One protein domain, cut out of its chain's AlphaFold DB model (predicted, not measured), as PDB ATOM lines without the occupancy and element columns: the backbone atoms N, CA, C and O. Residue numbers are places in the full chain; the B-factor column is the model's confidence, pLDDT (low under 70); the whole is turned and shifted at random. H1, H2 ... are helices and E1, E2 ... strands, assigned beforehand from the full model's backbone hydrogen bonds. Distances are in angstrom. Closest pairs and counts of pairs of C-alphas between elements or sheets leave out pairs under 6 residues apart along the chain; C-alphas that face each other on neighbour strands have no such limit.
ATOM      1  N   GLU A 458     -38.300  42.147 -26.924       83.56
ATOM      2  CA  GLU A 458     -37.302  41.319 -27.601       83.56
ATOM      3  C   GLU A 458     -35.911  41.906 -27.365       83.56
ATOM      4  O   GLU A 458     -35.759  43.126 -27.308       83.56
ATOM      5  N   CYS A 459     -34.902  41.052 -27.209       87.31
ATOM      6  CA  CYS A 459     -33.514  41.450 -26.986       87.31
ATOM      7  C   CYS A 459     -32.549  40.531 -27.747       87.31
ATOM      8  O   CYS A 459     -32.754  39.315 -27.781       87.31
ATOM      9  N   TRP A 460     -31.476  41.098 -28.302       87.56
ATOM     10  CA  TRP A 460     -30.411  40.390 -29.027       87.56
ATOM     11  C   TRP A 460     -29.014  40.947 -28.699       87.56
ATOM     12  O   TRP A 460     -28.879  42.035 -28.131       87.56
ATOM     13  N   CYS A 461     -27.967  40.188 -29.030       86.62
ATOM     14  CA  CYS A 461     -26.578  40.634 -28.899       86.62
ATOM     15  C   CYS A 461     -26.122  41.372 -30.164       86.62
ATOM     16  O   CYS A 461     -26.518  40.987 -31.266       86.62
ATOM     17  N   VAL A 462     -25.245  42.371 -30.021       82.94
ATOM     18  CA  VAL A 462     -24.685  43.113 -31.167       82.94
ATOM     19  C   VAL A 462     -23.158  43.185 -31.201       82.94
ATOM     20  O   VAL A 462     -22.475  43.127 -30.173       82.94
ATOM     21  N   ASP A 463     -22.641  43.314 -32.421       76.31
ATOM     22  CA  ASP A 463     -21.227  43.467 -32.759       76.31
ATOM     23  C   ASP A 463     -20.690  44.898 -32.495       76.31
ATOM     24  O   ASP A 463     -21.245  45.653 -31.693       76.31
ATOM     25  N   GLY A 464     -19.568  45.271 -33.126       75.19
ATOM     26  CA  GLY A 464     -18.986  46.616 -33.034       75.19
ATOM     27  C   GLY A 464     -19.795  47.736 -33.697       75.19
ATOM     28  O   GLY A 464     -19.672  48.883 -33.270       75.19
ATOM     29  N   TYR A 465     -20.633  47.403 -34.681       74.12
ATOM     30  CA  TYR A 465     -21.384  48.329 -35.534       74.12
ATOM     31  C   TYR A 465     -22.885  48.373 -35.193       74.12
ATOM     32  O   TYR A 465     -23.647  49.096 -35.828       74.12
ATOM     33  N   GLY A 466     -23.325  47.607 -34.188       75.06
ATOM     34  CA  GLY A 466     -24.736  47.502 -33.798       75.06
ATOM     35  C   GLY A 466     -25.520  46.435 -34.576       75.06
ATOM     36  O   GLY A 466     -26.743  46.358 -34.449       75.06
ATOM     37  N   THR A 467     -24.841  45.593 -35.359       77.81
ATOM     38  CA  THR A 467     -25.443  44.493 -36.119       77.81
ATOM     39  C   THR A 467     -25.697  43.276 -35.227       77.81
ATOM     40  O   THR A 467     -24.879  42.922 -34.377       77.81
ATOM     41  N   GLU A 468     -26.867  42.650 -35.398       81.50
ATOM     42  CA  GLU A 468     -27.292  41.473 -34.633       81.50
ATOM     43  C   GLU A 468     -26.389  40.269 -34.914       81.50
ATOM     44  O   GLU A 468     -26.236  39.856 -36.061       81.50
ATOM     45  N   ILE A 469     -25.857  39.656 -33.855       80.31
ATOM     46  CA  ILE A 469     -25.134  38.385 -33.961       80.31
ATOM     47  C   ILE A 469     -26.168  37.254 -34.147       80.31
ATOM     48  O   ILE A 469     -27.056  37.126 -33.293       80.31
ATOM     49  N   PRO A 470     -26.064  36.411 -35.198       77.94
ATOM     50  CA  PRO A 470     -27.044  35.366 -35.489       77.94
ATOM     51  C   PRO A 470     -27.361  34.444 -34.306       77.94
ATOM     52  O   PRO A 470     -26.499  34.110 -33.492       77.94
ATOM     53  N   GLU A 471     -28.625  34.015 -34.242       73.44
ATOM     54  CA  GLU A 471     -29.187  33.130 -33.209       73.44
ATOM     55  C   GLU A 471     -29.178  33.703 -31.770       73.44
ATOM     56  O   GLU A 471     -29.330  32.945 -30.810       73.44
ATOM     57  N   THR A 472     -29.020  35.025 -31.583       81.12
ATOM     58  CA  THR A 472     -29.023  35.650 -30.238       81.12
ATOM     59  C   THR A 472     -30.324  36.356 -29.841       81.12
ATOM     60  O   THR A 472     -30.510  36.642 -28.654       81.12
ATOM     61  N   ARG A 473     -31.246  36.613 -30.781       83.50
ATOM     62  CA  ARG A 473     -32.552  37.231 -30.490       83.50
ATOM     63  C   ARG A 473     -33.449  36.324 -29.650       83.50
ATOM     64  O   ARG A 473     -33.621  35.140 -29.928       83.50
ATOM     65  N   SER A 474     -34.048  36.903 -28.613       80.12
ATOM     66  CA  SER A 474     -34.907  36.205 -27.656       80.12
ATOM     67  C   SER A 474     -36.005  37.115 -27.101       80.12
ATOM     68  O   SER A 474     -35.832  38.329 -26.994       80.12
ATOM     69  N   THR A 475     -37.143  36.530 -26.721       75.19
ATOM     70  CA  THR A 475     -38.238  37.241 -26.044       75.19
ATOM     71  C   THR A 475     -38.005  37.241 -24.530       75.19
ATOM     72  O   THR A 475     -38.059  36.199 -23.878       75.19
ATOM     73  N   GLY A 476     -37.752  38.417 -23.953       70.75
ATOM     74  CA  GLY A 476     -37.420  38.602 -22.540       70.75
ATOM     75  C   GLY A 476     -35.934  38.884 -22.304       70.75
ATOM     76  O   GLY A 476     -35.382  39.830 -22.858       70.75
ATOM     77  N   ALA A 477     -35.300  38.113 -21.419       62.31
ATOM     78  CA  ALA A 477     -33.886  38.267 -21.073       62.31
ATOM     79  C   ALA A 477     -33.020  37.256 -21.840       62.31
ATOM     80  O   ALA A 477     -33.305  36.058 -21.816       62.31
ATOM     81  N   ILE A 478     -31.946  37.740 -22.472       68.19
ATOM     82  CA  ILE A 478     -31.025  36.916 -23.267       68.19
ATOM     83  C   ILE A 478     -30.321  35.890 -22.363       68.19
ATOM     84  O   ILE A 478     -29.787  36.230 -21.308       68.19
ATOM     85  N   SER A 479     -30.307  34.625 -22.785       64.88
ATOM     86  CA  SER A 479     -29.638  33.514 -22.084       64.88
ATOM     87  C   SER A 479     -28.123  33.442 -22.333       64.88
ATOM     88  O   SER A 479     -27.400  32.772 -21.594       64.88
ATOM     89  N   VAL A 480     -27.649  34.124 -23.375       73.06
ATOM     90  CA  VAL A 480     -26.256  34.214 -23.828       73.06
ATOM     91  C   VAL A 480     -25.601  35.489 -23.287       73.06
ATOM     92  O   VAL A 480     -26.181  36.571 -23.339       73.06
ATOM     93  N   ASN A 481     -24.361  35.386 -22.803       81.75
ATOM     94  CA  ASN A 481     -23.578  36.548 -22.382       81.75
ATOM     95  C   ASN A 481     -22.965  37.251 -23.609       81.75
ATOM     96  O   ASN A 481     -21.922  36.827 -24.108       81.75
ATOM     97  N   CYS A 482     -23.596  38.334 -24.068       80.19
ATOM     98  CA  CYS A 482     -23.168  39.089 -25.251       80.19
ATOM     99  C   CYS A 482     -21.736  39.650 -25.156       80.19
ATOM    100  O   CYS A 482     -21.049  39.730 -26.173       80.19
ATOM    101  N   ILE A 483     -21.259  39.999 -23.952       80.38
ATOM    102  CA  ILE A 483     -19.893  40.515 -23.745       80.38
ATOM    103  C   ILE A 483     -18.872  39.407 -24.023       80.38
ATOM    104  O   ILE A 483     -17.928  39.612 -24.780       80.38
ATOM    105  N   ALA A 484     -19.096  38.215 -23.459       75.44
ATOM    106  CA  ALA A 484     -18.231  37.060 -23.690       75.44
ATOM    107  C   ALA A 484     -18.291  36.589 -25.152       75.44
ATOM    108  O   ALA A 484     -17.253  36.314 -25.741       75.44
ATOM    109  N   LEU A 485     -19.483  36.567 -25.760       76.69
ATOM    110  CA  LEU A 485     -19.667  36.183 -27.163       76.69
ATOM    111  C   LEU A 485     -18.857  37.081 -28.114       76.69
ATOM    112  O   LEU A 485     -18.145  36.576 -28.976       76.69
ATOM    113  N   ARG A 486     -18.906  38.405 -27.915       72.06
ATOM    114  CA  ARG A 486     -18.153  39.380 -28.720       72.06
ATOM    115  C   ARG A 486     -16.639  39.360 -28.456       72.06
ATOM    116  O   ARG A 486     -15.881  39.820 -29.298       72.06
ATOM    117  N   GLN A 487     -16.196  38.805 -27.326       70.00
ATOM    118  CA  GLN A 487     -14.778  38.565 -27.014       70.00
ATOM    119  C   GLN A 487     -14.261  37.198 -27.500       70.00
ATOM    120  O   GLN A 487     -13.070  36.934 -27.368       70.00
ATOM    121  N   GLN A 488     -15.131  36.331 -28.029       65.56
ATOM    122  CA  GLN A 488     -14.806  34.952 -28.427       65.56
ATOM    123  C   GLN A 488     -14.967  34.705 -29.945       65.56
ATOM    124  O   GLN A 488     -14.818  33.579 -30.419       65.56
ATOM    125  N   LEU A 489     -15.264  35.751 -30.720       64.81
ATOM    126  CA  LEU A 489     -15.271  35.720 -32.183       64.81
ATOM    127  C   LEU A 489     -13.833  35.863 -32.718       64.81
ATOM    128  O   LEU A 489     -13.438  36.939 -33.157       64.81
ATOM    129  N   ASP A 490     -13.065  34.766 -32.687       53.25
ATOM    130  CA  ASP A 490     -11.729  34.629 -33.309       53.25
ATOM    131  C   ASP A 490     -11.820  34.596 -34.858       53.25
ATOM    132  O   ASP A 490     -11.362  33.671 -35.533       53.25
ATOM    133  N   CYS A 491     -12.454  35.613 -35.442       59.97
ATOM    134  CA  CYS A 491     -12.455  35.853 -36.880       59.97
ATOM    135  C   CYS A 491     -11.115  36.497 -37.266       59.97
ATOM    136  O   CYS A 491     -10.722  37.510 -36.689       59.97
ATOM    137  N   CYS A 500     -18.586  50.198 -44.660       66.19
ATOM    138  CA  CYS A 500     -20.015  49.926 -44.507       66.19
ATOM    139  C   CYS A 500     -20.555  50.575 -43.215       66.19
ATOM    140  O   CYS A 500     -20.291  50.068 -42.124       66.19
ATOM    141  N   ASP A 501     -21.352  51.646 -43.315       75.50
ATOM    142  CA  ASP A 501     -21.915  52.368 -42.151       75.50
ATOM    143  C   ASP A 501     -22.725  51.476 -41.189       75.50
ATOM    144  O   ASP A 501     -22.744  51.706 -39.980       75.50
ATOM    145  N   TYR A 502     -23.361  50.429 -41.724       77.62
ATOM    146  CA  TYR A 502     -24.208  49.473 -40.993       77.62
ATOM    147  C   TYR A 502     -23.526  48.115 -40.741       77.62
ATOM    148  O   TYR A 502     -24.178  47.138 -40.359       77.62
ATOM    149  N   GLY A 503     -22.204  48.045 -40.931       74.75
ATOM    150  CA  GLY A 503     -21.419  46.820 -40.801       74.75
ATOM    151  C   GLY A 503     -21.653  45.822 -41.941       74.75
ATOM    152  O   GLY A 503     -22.062  46.185 -43.045       74.75
ATOM    153  N   PHE A 504     -21.368  44.550 -41.665       77.12
ATOM    154  CA  PHE A 504     -21.289  43.480 -42.662       77.12
ATOM    155  C   PHE A 504     -22.364  42.406 -42.459       77.12
ATOM    156  O   PHE A 504     -22.902  42.242 -41.360       77.12
ATOM    157  N   VAL A 505     -22.668  41.648 -43.514       75.44
ATOM    158  CA  VAL A 505     -23.502  40.440 -43.422       75.44
ATOM    159  C   VAL A 505     -22.752  39.380 -42.605       75.44
ATOM    160  O   VAL A 505     -21.622  39.029 -42.931       75.44
ATOM    161  N   LEU A 506     -23.355  38.861 -41.531       74.50
ATOM    162  CA  LEU A 506     -22.738  37.822 -40.695       74.50
ATOM    163  C   LEU A 506     -23.145  36.422 -41.169       74.50
ATOM    164  O   LEU A 506     -24.330  36.127 -41.328       74.50
ATOM    165  N   ASP A 507     -22.160  35.545 -41.347       72.75
ATOM    166  CA  ASP A 507     -22.367  34.168 -41.789       72.75
ATOM    167  C   ASP A 507     -23.193  33.351 -40.769       72.75
ATOM    168  O   ASP A 507     -22.809  33.282 -39.598       72.75
ATOM    169  N   PRO A 508     -24.285  32.667 -41.166       70.62
ATOM    170  CA  PRO A 508     -25.145  31.964 -40.212       70.62
ATOM    171  C   PRO A 508     -24.482  30.820 -39.427       70.62
ATOM    172  O   PRO A 508     -24.990  30.464 -38.365       70.62
ATOM    173  N   GLN A 509     -23.393  30.218 -39.924       69.25
ATOM    174  CA  GLN A 509     -22.769  29.041 -39.297       69.25
ATOM    175  C   GLN A 509     -21.498  29.385 -38.512       69.25
ATOM    176  O   GLN A 509     -21.280  28.849 -37.426       69.25
ATOM    177  N   SER A 510     -20.666  30.277 -39.047       70.62
ATOM    178  CA  SER A 510     -19.402  30.716 -38.441       70.62
ATOM    179  C   SER A 510     -19.521  32.021 -37.650       70.62
ATOM    180  O   SER A 510     -18.668  32.293 -36.809       70.62
ATOM    181  N   ARG A 511     -20.586  32.807 -37.872       71.19
ATOM    182  CA  ARG A 511     -20.885  34.104 -37.227       71.19
ATOM    183  C   ARG A 511     -19.831  35.202 -37.440       71.19
ATOM    184  O   ARG A 511     -19.924  36.258 -36.818       71.19
ATOM    185  N   CYS A 512     -18.873  34.975 -38.336       72.44
ATOM    186  CA  CYS A 512     -17.932  35.978 -38.826       72.44
ATOM    187  C   CYS A 512     -18.553  36.815 -39.961       72.44
ATOM    188  O   CYS A 512     -19.510  36.361 -40.595       72.44
ATOM    189  N   PRO A 513     -18.028  38.021 -40.243       67.94
ATOM    190  CA  PRO A 513     -18.466  38.810 -41.390       67.94
ATOM    191  C   PRO A 513     -18.112  38.121 -42.713       67.94
ATOM    192  O   PRO A 513     -16.952  37.800 -42.968       67.94
ATOM    193  N   GLN A 514     -19.119  37.939 -43.565       68.62
ATOM    194  CA  GLN A 514     -18.929  37.833 -45.008       68.62
ATOM    195  C   GLN A 514     -18.558  39.221 -45.550       68.62
ATOM    196  O   GLN A 514     -18.907  40.245 -44.960       68.62
ATOM    197  N   CYS A 515     -17.836  39.274 -46.670       69.44
ATOM    198  CA  CYS A 515     -17.248  40.514 -47.193       69.44
ATOM    199  C   CYS A 515     -18.245  41.411 -47.964       69.44
ATOM    200  O   CYS A 515     -17.968  41.893 -49.061       69.44
ATOM    201  N   GLU A 516     -19.429  41.613 -47.391       72.38
ATOM    202  CA  GLU A 516     -20.602  42.214 -48.024       72.38
ATOM    203  C   GLU A 516     -21.226  43.245 -47.071       72.38
ATOM    204  O   GLU A 516     -21.496  42.934 -45.906       72.38
ATOM    205  N   CYS A 517     -21.420  44.488 -47.531       74.31
ATOM    206  CA  CYS A 517     -22.033  45.532 -46.705       74.31
ATOM    207  C   CYS A 517     -23.492  45.183 -46.399       74.31
ATOM    208  O   CYS A 517     -24.284  44.925 -47.302       74.31
ATOM    209  N   ARG A 518     -23.874  45.238 -45.121       77.31
ATOM    210  CA  ARG A 518     -25.238  44.933 -44.692       77.31
ATOM    211  C   ARG A 518     -26.200  46.047 -45.105       77.31
ATOM    212  O   ARG A 518     -26.079  47.175 -44.632       77.31
ATOM    213  N   ASN A 519     -27.217  45.707 -45.891       77.56
ATOM    214  CA  ASN A 519     -28.339  46.592 -46.184       77.56
ATOM    215  C   ASN A 519     -29.398  46.518 -45.058       77.56
ATOM    216  O   ASN A 519     -30.107  45.514 -44.943       77.56
ATOM    217  N   PRO A 520     -29.561  47.554 -44.211       78.75
ATOM    218  CA  PRO A 520     -30.553  47.533 -43.135       78.75
ATOM    219  C   PRO A 520     -32.016  47.455 -43.610       78.75
ATOM    220  O   PRO A 520     -32.868  47.074 -42.809       78.75
TER     221      PRO A 520
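What this domain is: This is residues 458 to 491 and 500 to 520 of the 1254 residues of the protein "Hypothetical protein" of Timema bartmani (UniProt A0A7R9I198). This is mostly loops with little regular structure: a small hairpin of E2 and E3 makes one end, and E1 and the short helix H1 lie toward the other. A loop folds back beside E1 and pairs briefly with its start. The printed part has 55 residues, with named elements E1, H1, E2 and E3 in that order, holding only 17 residues, class mixed. The E2 - E3 sheet is antiparallel. The whole is compact, radius of gyration of the C-alphas 11.2 A, spanning 30 by 24 by 18 A.

Where its parts are: E3, residues 513 to 517, is 9.3 A long and ends at C-alpha (-22.033, 45.532, -46.705). E2 is residues 504 to 506, 6.2 A. H1 is residues 482 to 486, 6.1 A. E1, residues 458 to 461, is 10.8 A long and begins at C-alpha (-37.302, 41.319, -27.601).

How they stand to each other: In the hairpin E2 and E3 are antiparallel at 141 degrees, with N 514 and O 505 2.8 A apart, within hydrogen-bond range. E1 pairs with no named strand; its residues 458 to 459 pair antiparallel with residues 474 to 475. The closest C-alphas of E1 and H1, Cys 461 and Cys 482, are 5.2 A apart. E1 is apart from E2 and E3, and H1 from E3. In H1 the O i to N i+4 pair is within hydrogen-bond range.

The domain as a whole: Gly 476 and Cys 515 have the farthest C-alphas, 31.9 A apart. Residues 492 to 499 are not printed; the cut spans 17.7 A between C-alphas 491 and 500. The link E1 to H1 is long, 20 residues. Twelve residues have pLDDT under 70, among them 488 to 491.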